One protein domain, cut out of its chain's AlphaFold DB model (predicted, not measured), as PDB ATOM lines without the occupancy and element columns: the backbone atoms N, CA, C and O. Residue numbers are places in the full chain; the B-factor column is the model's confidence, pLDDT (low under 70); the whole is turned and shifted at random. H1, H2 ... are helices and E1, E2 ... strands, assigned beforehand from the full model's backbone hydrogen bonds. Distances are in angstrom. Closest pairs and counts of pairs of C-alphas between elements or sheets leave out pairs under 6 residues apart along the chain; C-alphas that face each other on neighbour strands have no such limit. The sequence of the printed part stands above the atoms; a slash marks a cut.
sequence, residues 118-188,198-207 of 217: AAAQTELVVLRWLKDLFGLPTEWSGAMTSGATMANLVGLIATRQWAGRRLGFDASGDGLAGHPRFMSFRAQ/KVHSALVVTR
ATOM      1  N   ALA A 118     152.175 106.382  91.508       96.38
ATOM      2  CA  ALA A 118     151.714 106.448  90.125       96.38
ATOM      3  C   ALA A 118     151.689 105.061  89.467       96.38
ATOM      4  O   ALA A 118     150.679 104.690  88.868       96.38
ATOM      5  N   ALA A 119     152.761 104.275  89.618       95.19
ATOM      6  CA  ALA A 119     152.819 102.926  89.065       95.19
ATOM      7  C   ALA A 119     151.797 101.999  89.747       95.19
ATOM      8  O   ALA A 119     151.011 101.343  89.062       95.19
ATOM      9  N   ALA A 120     151.723 102.028  91.083       94.81
ATOM     10  CA  ALA A 120     150.768 101.224  91.846       94.81
ATOM     11  C   ALA A 120     149.307 101.562  91.493       94.81
ATOM     12  O   ALA A 120     148.490 100.672  91.254       94.81
ATOM     13  N   GLN A 121     148.963 102.850  91.405       96.19
ATOM     14  CA  GLN A 121     147.612 103.272  91.032       96.19
ATOM     15  C   GLN A 121     147.272 102.910  89.581       96.19
ATOM     16  O   GLN A 121     146.123 102.559  89.296       96.19
ATOM     17  N   THR A 122     148.249 102.970  88.673       95.62
ATOM     18  CA  THR A 122     148.075 102.547  87.277       95.62
ATOM     19  C   THR A 122     147.732 101.062  87.202       95.62
ATOM     20  O   THR A 122     146.755 100.702  86.543       95.62
ATOM     21  N   GLU A 123     148.443 100.208  87.944       94.56
ATOM     22  CA  GLU A 123     148.120  98.780  88.036       94.56
ATOM     23  C   GLU A 123     146.691  98.556  88.554       94.56
ATOM     24  O   GLU A 123     145.909  97.842  87.927       94.56
ATOM     25  N   LEU A 124     146.289  99.228  89.639       93.94
ATOM     26  CA  LEU A 124     144.928  99.107  90.182       93.94
ATOM     27  C   LEU A 124     143.842  99.514  89.172       93.94
ATOM     28  O   LEU A 124     142.776  98.894  89.117       93.94
ATOM     29  N   VAL A 125     144.101 100.543  88.361       96.00
ATOM     30  CA  VAL A 125     143.200 100.985  87.286       96.00
ATOM     31  C   VAL A 125     143.088  99.930  86.189       96.00
ATOM     32  O   VAL A 125     141.968  99.597  85.796       96.00
ATOM     33  N   VAL A 126     144.212  99.369  85.739       95.44
ATOM     34  CA  VAL A 126     144.234  98.304  84.724       95.44
ATOM     35  C   VAL A 126     143.511  97.059  85.235       95.44
ATOM     36  O   VAL A 126     142.678  96.498  84.526       95.44
ATOM     37  N   LEU A 127     143.741  96.659  86.488       95.31
ATOM     38  CA  LEU A 127     143.042  95.537  87.118       95.31
ATOM     39  C   LEU A 127     141.527  95.751  87.159       95.31
ATOM     40  O   LEU A 127     140.768  94.825  86.878       95.31
ATOM     41  N   ARG A 128     141.069  96.967  87.483       96.19
ATOM     42  CA  ARG A 128     139.643  97.312  87.425       96.19
ATOM     43  C   ARG A 128     139.107  97.191  85.997       96.19
ATOM     44  O   ARG A 128     138.105  96.517  85.811       96.19
ATOM     45  N   TRP A 129     139.789  97.766  85.006       96.69
ATOM     46  CA  TRP A 129     139.364  97.667  83.606       96.69
ATOM     47  C   TRP A 129     139.289  96.224  83.108       96.69
ATOM     48  O   TRP A 129     138.355  95.878  82.395       96.69
ATOM     49  N   LEU A 130     140.226  95.361  83.511       95.62
ATOM     50  CA  LEU A 130     140.175  93.937  83.183       95.62
ATOM     51  C   LEU A 130     138.982  93.243  83.851       95.62
ATOM     52  O   LEU A 130     138.328  92.422  83.213       95.62
ATOM     53  N   LYS A 131     138.661  93.583  85.107       94.94
ATOM     54  CA  LYS A 131     137.444  93.073  85.759       94.94
ATOM     55  C   LYS A 131     136.189  93.495  85.003       94.94
ATOM     56  O   LYS A 131     135.353  92.637  84.739       94.94
ATOM     57  N   ASP A 132     136.097  94.763  84.611       96.06
ATOM     58  CA  ASP A 132     134.960  95.286  83.846       96.06
ATOM     59  C   ASP A 132     134.843  94.575  82.487       96.06
ATOM     60  O   ASP A 132     133.771  94.092  82.126       96.06
ATOM     61  N   LEU A 133     135.963  94.427  81.769       96.69
ATOM     62  CA  LEU A 133     136.031  93.774  80.459       96.69
ATOM     63  C   LEU A 133     135.566  92.311  80.497       96.69
ATOM     64  O   LEU A 133     134.899  91.853  79.573       96.69
ATOM     65  N   PHE A 134     135.916  91.576  81.554       96.12
ATOM     66  CA  PHE A 134     135.543  90.169  81.721       96.12
ATOM     67  C   PHE A 134     134.237  89.961  82.506       96.12
ATOM     68  O   PHE A 134     133.860  88.815  82.752       96.12
ATOM     69  N   GLY A 135     133.547  91.032  82.914       96.44
ATOM     70  CA  GLY A 135     132.324  90.943  83.718       96.44
ATOM     71  C   GLY A 135     132.542  90.306  85.097       96.44
ATOM     72  O   GLY A 135     131.660  89.613  85.608       96.44
ATOM     73  N   LEU A 136     133.725  90.487  85.687       95.69
ATOM     74  CA  LEU A 136     134.072  89.915  86.987       95.69
ATOM     75  C   LEU A 136     133.537  90.778  88.141       95.69
ATOM     76  O   LEU A 136     133.502  92.005  88.028       95.69
ATOM     77  N   PRO A 137     133.184  90.172  89.290       94.38
ATOM     78  CA  PRO A 137     132.687  90.924  90.433       94.38
ATOM     79  C   PRO A 137     133.693  91.960  90.953       94.38
ATOM     80  O   PRO A 137     134.892  91.696  91.094       94.38
ATOM     81  N   THR A 138     133.198  93.158  91.267       89.44
ATOM     82  CA  THR A 138     134.040  94.299  91.667       89.44
ATOM     83  C   THR A 138     134.829  94.048  92.952       89.44
ATOM     84  O   THR A 138     135.938  94.569  93.095       89.44
ATOM     85  N   GLU A 139     134.307  93.213  93.851       92.25
ATOM     86  CA  GLU A 139     134.921  92.833  95.118       92.25
ATOM     87  C   GLU A 139     136.088  91.851  94.970       92.25
ATOM     88  O   GLU A 139     136.776  91.564  95.952       92.25
ATOM     89  N   TRP A 140     136.321  91.321  93.766       92.25
ATOM     90  CA  TRP A 140     137.473  90.474  93.505       92.25
ATOM     91  C   TRP A 140     138.753  91.307  93.446       92.25
ATOM     92  O   TRP A 140     138.793  92.411  92.886       92.25
ATOM     93  N   SER A 141     139.813  90.746  94.015       89.56
ATOM     94  CA  SER A 141     141.150  91.327  94.001       89.56
ATOM     95  C   SER A 141     141.963  90.689  92.887       89.56
ATOM     96  O   SER A 141     141.784  89.508  92.578       89.56
ATOM     97  N   GLY A 142     142.881  91.453  92.311       91.12
ATOM     98  CA  GLY A 142     143.827  90.937  91.336       91.12
ATOM     99  C   GLY A 142     145.223  91.485  91.562       91.12
ATOM    100  O   GLY A 142     145.404  92.421  92.338       91.12
ATOM    101  N   ALA A 143     146.185  90.878  90.885       91.31
ATOM    102  CA  ALA A 143     147.555  91.361  90.787       91.31
ATOM    103  C   ALA A 143     148.080  91.073  89.381       91.31
ATOM    104  O   ALA A 143     147.732  90.042  88.784       91.31
ATOM    105  N   MET A 144     148.909  91.974  88.858       92.12
ATOM    106  CA  MET A 144     149.686  91.707  87.657       92.12
ATOM    107  C   MET A 144     150.890  90.828  88.017       92.12
ATOM    108  O   MET A 144     151.470  90.922  89.096       92.12
ATOM    109  N   THR A 145     151.255  89.917  87.119       92.12
ATOM    110  CA  THR A 145     152.419  89.032  87.285       92.12
ATOM    111  C   THR A 145     153.303  89.106  86.050       92.12
ATOM    112  O   THR A 145     152.829  89.491  84.987       92.12
ATOM    113  N   SER A 146     154.560  88.668  86.151       88.62
ATOM    114  CA  SER A 146     155.504  88.647  85.020       88.62
ATOM    115  C   SER A 146     155.110  87.700  83.877       88.62
ATOM    116  O   SER A 146     155.732  87.718  82.817       88.62
ATOM    117  N   GLY A 147     154.082  86.866  84.075       88.06
ATOM    118  CA  GLY A 147     153.429  86.125  83.005       88.06
ATOM    119  C   GLY A 147     152.636  84.912  83.467       88.06
ATOM    120  O   GLY A 147     152.498  84.651  84.661       88.06
ATOM    121  N   ALA A 148     152.088  84.156  82.511       84.88
ATOM    122  CA  ALA A 148     151.084  83.116  82.774       84.88
ATOM    123  C   ALA A 148     151.546  82.038  83.761       84.88
ATOM    124  O   ALA A 148     150.765  81.595  84.600       84.88
ATOM    125  N   THR A 149     152.819  81.645  83.708       88.44
ATOM    126  CA  THR A 149     153.389  80.686  84.661       88.44
ATOM    127  C   THR A 149     153.321  81.209  86.095       88.44
ATOM    128  O   THR A 149     152.874  80.484  86.984       88.44
ATOM    129  N   MET A 150     153.694  82.472  86.321       92.75
ATOM    130  CA  MET A 150     153.603  83.089  87.644       92.75
ATOM    131  C   MET A 150     152.156  83.288  88.076       92.75
ATOM    132  O   MET A 150     151.838  83.028  89.235       92.75
ATOM    133  N   ALA A 151     151.262  83.653  87.157       90.06
ATOM    134  CA  ALA A 151     149.843  83.726  87.474       90.06
ATOM    135  C   ALA A 151     149.272  82.370  87.919       90.06
ATOM    136  O   ALA A 151     148.599  82.282  88.944       90.06
ATOM    137  N   ASN A 152     149.594  81.288  87.207       89.56
ATOM    138  CA  ASN A 152     149.175  79.943  87.595       89.56
ATOM    139  C   ASN A 152     149.746  79.545  88.960       89.56
ATOM    140  O   ASN A 152     149.014  79.020  89.797       89.56
ATOM    141  N   LEU A 153     151.028  79.824  89.211       91.94
ATOM    142  CA  LEU A 153     151.664  79.541  90.496       91.94
ATOM    143  C   LEU A 153     150.981  80.297  91.643       91.94
ATOM    144  O   LEU A 153     150.591  79.684  92.634       91.94
ATOM    145  N   VAL A 154     150.789  81.609  91.501       92.75
ATOM    146  CA  VAL A 154     150.125  82.442  92.515       92.75
ATOM    147  C   VAL A 154     148.672  82.002  92.714       92.75
ATOM    148  O   VAL A 154     148.218  81.904  93.852       92.75
ATOM    149  N   GLY A 155     147.958  81.645  91.642       91.25
ATOM    150  CA  GLY A 155     146.611  81.079  91.720       91.25
ATOM    151  C   GLY A 155     146.562  79.760  92.500       91.25
ATOM    152  O   GLY A 155     145.693  79.580  93.355       91.25
ATOM    153  N   LEU A 156     147.522  78.858  92.275       91.50
ATOM    154  CA  LEU A 156     147.649  77.606  93.028       91.50
ATOM    155  C   LEU A 156     147.992  77.856  94.501       91.50
ATOM    156  O   LEU A 156     147.393  77.230  95.373       91.50
ATOM    157  N   ILE A 157     148.898  78.792  94.797       93.06
ATOM    158  CA  ILE A 157     149.247  79.181  96.173       93.06
ATOM    159  C   ILE A 157     148.024  79.762  96.895       93.06
ATOM    160  O   ILE A 157     147.718  79.352  98.016       93.06
ATOM    161  N   ALA A 158     147.283  80.665  96.250       92.69
ATOM    162  CA  ALA A 158     146.066  81.245  96.811       92.69
ATOM    163  C   ALA A 158     144.981  80.183  97.037       92.69
ATOM    164  O   ALA A 158     144.337  80.163  98.087       92.69
ATOM    165  N   THR A 159     144.820  79.253  96.091       91.88
ATOM    166  CA  THR A 159     143.886  78.126  96.213       91.88
ATOM    167  C   THR A 159     144.278  77.204  97.363       91.88
ATOM    168  O   THR A 159     143.420  76.843  98.166       91.88
ATOM    169  N   ARG A 160     145.569  76.872  97.504       93.00
ATOM    170  CA  ARG A 160     146.109  76.096  98.631       93.00
ATOM    171  C   ARG A 160     145.783  76.768  99.962       93.00
ATOM    172  O   ARG A 160     145.290  76.111 100.874       93.00
ATOM    173  N   GLN A 161     146.022  78.075 100.061       94.94
ATOM    174  CA  GLN A 161     145.734  78.845 101.270       94.94
ATOM    175  C   GLN A 161     144.239  78.839 101.601       94.94
ATOM    176  O   GLN A 161     143.849  78.632 102.748       94.94
ATOM    177  N   TRP A 162     143.389  79.048 100.596       93.25
ATOM    178  CA  TRP A 162     141.941  79.013 100.761       93.25
ATOM    179  C   TRP A 162     141.445  77.626 101.192       93.25
ATOM    180  O   TRP A 162     140.631  77.527 102.108       93.25
ATOM    181  N   ALA A 163     141.958  76.560 100.575       92.56
ATOM    182  CA  ALA A 163     141.582  75.186 100.886       92.56
ATOM    183  C   ALA A 163     142.012  74.786 102.305       92.56
ATOM    184  O   ALA A 163     141.216  74.191 103.026       92.56
ATOM    185  N   GLY A 164     143.214  75.182 102.742       94.06
ATOM    186  CA  GLY A 164     143.651  75.004 104.131       94.06
ATOM    187  C   GLY A 164     142.686  75.663 105.118       94.06
ATOM    188  O   GLY A 164     142.163  74.999 106.012       94.06
ATOM    189  N   ARG A 165     142.326  76.936 104.879       94.56
ATOM    190  CA  ARG A 165     141.364  77.661 105.729       94.56
ATOM    191  C   ARG A 165     139.990  76.985 105.772       94.56
ATOM    192  O   ARG A 165     139.347  76.986 106.816       94.56
ATOM    193  N   ARG A 166     139.534  76.387 104.664       94.50
ATOM    194  CA  ARG A 166     138.279  75.610 104.612       94.50
ATOM    195  C   ARG A 166     138.333  74.323 105.435       94.50
ATOM    196  O   ARG A 166     137.289  73.871 105.889       94.50
ATOM    197  N   LEU A 167     139.523  73.763 105.623       93.38
ATOM    198  CA  LEU A 167     139.784  72.570 106.429       93.38
ATOM    199  C   LEU A 167     140.214  72.904 107.868       93.38
ATOM    200  O   LEU A 167     140.530  71.994 108.629       93.38
ATOM    201  N   GLY A 168     140.215  74.185 108.248       94.31
ATOM    202  CA  GLY A 168     140.482  74.628 109.616       94.31
ATOM    203  C   GLY A 168     141.957  74.817 109.981       94.31
ATOM    204  O   GLY A 168     142.255  74.845 111.170       94.31
ATOM    205  N   PHE A 169     142.869  74.967 109.012       94.31
ATOM    206  CA  PHE A 169     144.293  75.238 109.280       94.31
ATOM    207  C   PHE A 169     144.885  76.319 108.358       94.31
ATOM    208  O   PHE A 169     144.330  76.626 107.298       94.31
ATOM    209  N   ASP A 170     146.009  76.924 108.745       94.75
ATOM    210  CA  ASP A 170     146.740  77.889 107.925       94.75
ATOM    211  C   ASP A 170     147.879  77.192 107.172       94.75
ATOM    212  O   ASP A 170     148.975  77.001 107.687       94.75
ATOM    213  N   ALA A 171     147.652  76.871 105.898       94.31
ATOM    214  CA  ALA A 171     148.638  76.165 105.076       94.31
ATOM    215  C   ALA A 171     149.995  76.886 104.929       94.31
ATOM    216  O   ALA A 171     150.982  76.241 104.569       94.31
ATOM    217  N   SER A 172     150.058  78.206 105.130       94.00
ATOM    218  CA  SER A 172     151.311  78.970 105.055       94.00
ATOM    219  C   SER A 172     152.043  79.035 106.394       94.00
ATOM    220  O   SER A 172     153.269  79.081 106.388       94.00
ATOM    221  N   GLY A 173     151.310  79.033 107.511       95.25
ATOM    222  CA  GLY A 173     151.881  79.054 108.861       95.25
ATOM    223  C   GLY A 173     152.205  77.662 109.407       95.25
ATOM    224  O   GLY A 173     153.309  77.431 109.890       95.25
ATOM    225  N   ASP A 174     151.264  76.729 109.275       93.44
ATOM    226  CA  ASP A 174     151.316  75.393 109.886       93.44
ATOM    227  C   ASP A 174     152.089  74.382 109.017       93.44
ATOM    228  O   ASP A 174     152.509  73.316 109.468       93.44
ATOM    229  N   GLY A 175     152.290  74.716 107.740       91.69
ATOM    230  CA  GLY A 175     152.784  73.786 106.734       91.69
ATOM    231  C   GLY A 175     151.717  72.775 106.299       91.69
ATOM    232  O   GLY A 175     150.530  72.907 106.579       91.69
ATOM    233  N   LEU A 176     152.135  71.771 105.522       91.94
ATOM    234  CA  LEU A 176     151.225  70.753 104.965       91.94
ATOM    235  C   LEU A 176     151.394  69.371 105.608       91.94
ATOM    236  O   LEU A 176     150.598  68.469 105.350       91.94
ATOM    237  N   ALA A 177     152.450  69.176 106.396       92.50
ATOM    238  CA  ALA A 177     152.728  67.894 107.027       92.50
ATOM    239  C   ALA A 177     151.657  67.587 108.083       92.50
ATOM    240  O   ALA A 177     151.296  68.451 108.870       92.50
ATOM    241  N   GLY A 178     151.130  66.360 108.084       89.62
ATOM    242  CA  GLY A 178     150.060  65.958 109.007       89.62
ATOM    243  C   GLY A 178     148.657  66.461 108.639       89.62
ATOM    244  O   GLY A 178     147.697  66.073 109.299       89.62
ATOM    245  N   HIS A 179     148.511  67.250 107.568       90.75
ATOM    246  CA  HIS A 179     147.223  67.752 107.083       90.75
ATOM    247  C   HIS A 179     146.700  66.970 105.859       90.75
ATOM    248  O   HIS A 179     147.469  66.281 105.176       90.75
ATOM    249  N   PRO A 180     145.388  67.058 105.547       87.44
ATOM    250  CA  PRO A 180     144.814  66.421 104.365       87.44
ATOM    251  C   PRO A 180     145.493  66.865 103.063       87.44
ATOM    252  O   PRO A 180     145.841  68.032 102.881       87.44
ATOM    253  N   ARG A 181     145.647  65.929 102.120       85.75
ATOM    254  CA  ARG A 181     146.264  66.208 100.817       85.75
ATOM    255  C   ARG A 181     145.303  66.972  99.908       85.75
ATOM    256  O   ARG A 181     144.148  66.583  99.754       85.75
ATOM    257  N   PHE A 182     145.810  68.005  99.239       85.50
ATOM    258  CA  PHE A 182     145.084  68.686  98.171       85.50
ATOM    259  C   PHE A 182     145.218  67.914  96.859       85.50
ATOM    260  O   PHE A 182     146.315  67.506  96.480       85.50
ATOM    261  N   MET A 183     144.105  67.750  96.149       83.94
ATOM    262  CA  MET A 183     144.085  67.179  94.808       83.94
ATOM    263  C   MET A 183     143.841  68.299  93.797       83.94
ATOM    264  O   MET A 183     142.871  69.044  93.917       83.94
ATOM    265  N   SER A 184     144.724  68.424  92.809       79.56
ATOM    266  CA  SER A 184     144.560  69.347  91.684       79.56
ATOM    267  C   SER A 184     144.348  68.564  90.397       79.56
ATOM    268  O   SER A 184     145.114  67.647  90.104       79.56
ATOM    269  N   PHE A 185     143.365  68.969  89.601       82.81
ATOM    270  CA  PHE A 185     143.115  68.400  88.283       82.81
ATOM    271  C   PHE A 185     143.551  69.385  87.203       82.81
ATOM    272  O   PHE A 185     143.304  70.585  87.306       82.81
ATOM    273  N   ARG A 186     144.176  68.871  86.143       79.38
ATOM    274  CA  ARG A 186     144.516  69.638  84.946       79.38
ATOM    275  C   ARG A 186     144.089  68.841  83.727       79.38
ATOM    276  O   ARG A 186     144.456  67.678  83.595       79.38
ATOM    277  N   ALA A 187     143.353  69.475  82.820       73.44
ATOM    278  CA  ALA A 187     143.063  68.872  81.528       73.44
ATOM    279  C   ALA A 187     144.363  68.753  80.717       73.44
ATOM    280  O   ALA A 187     145.081  69.740  80.529       73.44
ATOM    281  N   GLN A 188     144.665  67.552  80.237       67.25
ATOM    282  CA  GLN A 188     145.823  67.296  79.388       67.25
ATOM    283  C   GLN A 188     145.364  67.285  77.926       67.25
ATOM    284  O   GLN A 188     144.468  66.528  77.561       67.25
ATOM    285  N   LYS A 198     153.924  82.744  76.993       32.78
ATOM    286  CA  LYS A 198     154.307  84.100  77.388       32.78
ATOM    287  C   LYS A 198     153.080  84.998  77.238       32.78
ATOM    288  O   LYS A 198     152.617  85.250  76.134       32.78
ATOM    289  N   VAL A 199     152.576  85.503  78.354       35.12
ATOM    290  CA  VAL A 199     151.772  86.726  78.380       35.12
ATOM    291  C   VAL A 199     152.599  87.696  79.204       35.12
ATOM    292  O   VAL A 199     152.968  87.342  80.317       35.12
ATOM    293  N   HIS A 200     152.937  88.868  78.665       35.00
ATOM    294  CA  HIS A 200     153.773  89.865  79.354       35.00
ATOM    295  C   HIS A 200     153.143  90.389  80.654       35.00
ATOM    296  O   HIS A 200     153.815  90.999  81.480       35.00
ATOM    297  N   SER A 201     151.862  90.096  80.882       35.97
ATOM    298  CA  SER A 201     151.228  90.201  82.188       35.97
ATOM    299  C   SER A 201     150.096  89.192  82.279       35.97
ATOM    300  O   SER A 201     149.169  89.235  81.474       35.97
ATOM    301  N   ALA A 202     150.147  88.272  83.237       42.53
ATOM    302  CA  ALA A 202     149.006  87.406  83.498       42.53
ATOM    303  C   ALA A 202     148.314  87.826  84.787       42.53
ATOM    304  O   ALA A 202     148.953  88.085  85.808       42.53
ATOM    305  N   LEU A 203     146.992  87.910  84.699       40.72
ATOM    306  CA  LEU A 203     146.124  88.309  85.786       40.72
ATOM    307  C   LEU A 203     145.795  87.089  86.643       40.72
ATOM    308  O   LEU A 203     145.235  86.112  86.146       40.72
ATOM    309  N   VAL A 204     146.080  87.169  87.939       54.66
ATOM    310  CA  VAL A 204     145.441  86.280  88.915       54.66
ATOM    311  C   VAL A 204     144.326  87.054  89.562       54.66
ATOM    312  O   VAL A 204     144.586  88.070  90.200       54.66
ATOM    313  N   VAL A 205     143.096  86.570  89.421       48.91
ATOM    314  CA  VAL A 205     141.963  87.109  90.167       48.91
ATOM    315  C   VAL A 205     141.611  86.133  91.271       48.91
ATOM    316  O   VAL A 205     141.380  84.953  91.020       48.91
ATOM    317  N   THR A 206     141.584  86.619  92.506       45.94
ATOM    318  CA  THR A 206     141.170  85.820  93.656       45.94
ATOM    319  C   THR A 206     140.051  86.528  94.396       45.94
ATOM    320  O   THR A 206     140.039  87.750  94.568       45.94
ATOM    321  N   ARG A 207     139.075  85.747  94.859       37.88
ATOM    322  CA  ARG A 207     138.071  86.248  95.792       37.88
ATOM    323  C   ARG A 207     138.737  86.411  97.156       37.88
ATOM    324  O   ARG A 207     138.934  85.428  97.869       37.88
TER     325      ARG A 207
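AT A GLANCE: This is residues 118 to 188 and 198 to 207 of the 217 residues of an uncharacterized protein of Candidatus Accumulibacter sp. SK-02 (UniProt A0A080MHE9). A small ribbon of two strands, E1 and E2, lies between two helices, with H1 packed on it mainly at E1 and H2 packed on it mainly at E2. Beyond the far end of H2 a long stretch with no named element, residues 167 to 188, loops round and runs back loosely. The printed part has 81 residues, with two named helices and two named strands in the order H1, E1, H2, E2; the sheet, order E1 - E2, is antiparallel and the class is mixed, helices and strands. The whole is loose, with a radius of gyration of the C-alphas of 15.0 A and spans of 44 by 30 by 24 A.

HOW THE PARTS SIT: Look first at E1, residues 141 to 145, and its antiparallel neighbour E2, residues 202 to 206, at 156 degrees between their directions. There N 141 and O 206 are 3.1 A apart and N 206 and O 141 are 2.9 A apart, both within hydrogen-bond range. Next find H2, residues 148 to 166, whose closest C-alphas to E2 are Ala 148 and Ala 202, 4.8 A apart. For H1, residues 118 to 133, the closest C-alphas to E1 are Leu 127 and Gly 142, 6.3 A apart. H1 and H2 are apart. In both helices every O i to N i+4 pair is within hydrogen-bond range.

IN THESE COORDINATES: Find C-alpha 141 at (141.150, 91.327, 94.001); from there E1 runs 13.3 A to C-alpha 145. E2 is 12.9 A long and ends at C-alpha 206, (141.170, 85.820, 93.656). H1 begins at C-alpha 118, (151.714, 106.448, 90.125), and is 22.4 A long; H2 is 26.4 A long.

THE WHOLE: The two C-alphas farthest apart are those of Ala 118 and Gly 178, 44.7 A. Residues 189 to 197 are not printed, and C-alphas 188 and 198 are 18.9 A apart across this cut, which lies in the link from H2 to E2. The link from E1 to H2 is tight and that from H1 to E1 is short. Look for pLDDT under 70 at residue 188 and residues 198 to 207, where the model's confidence is low.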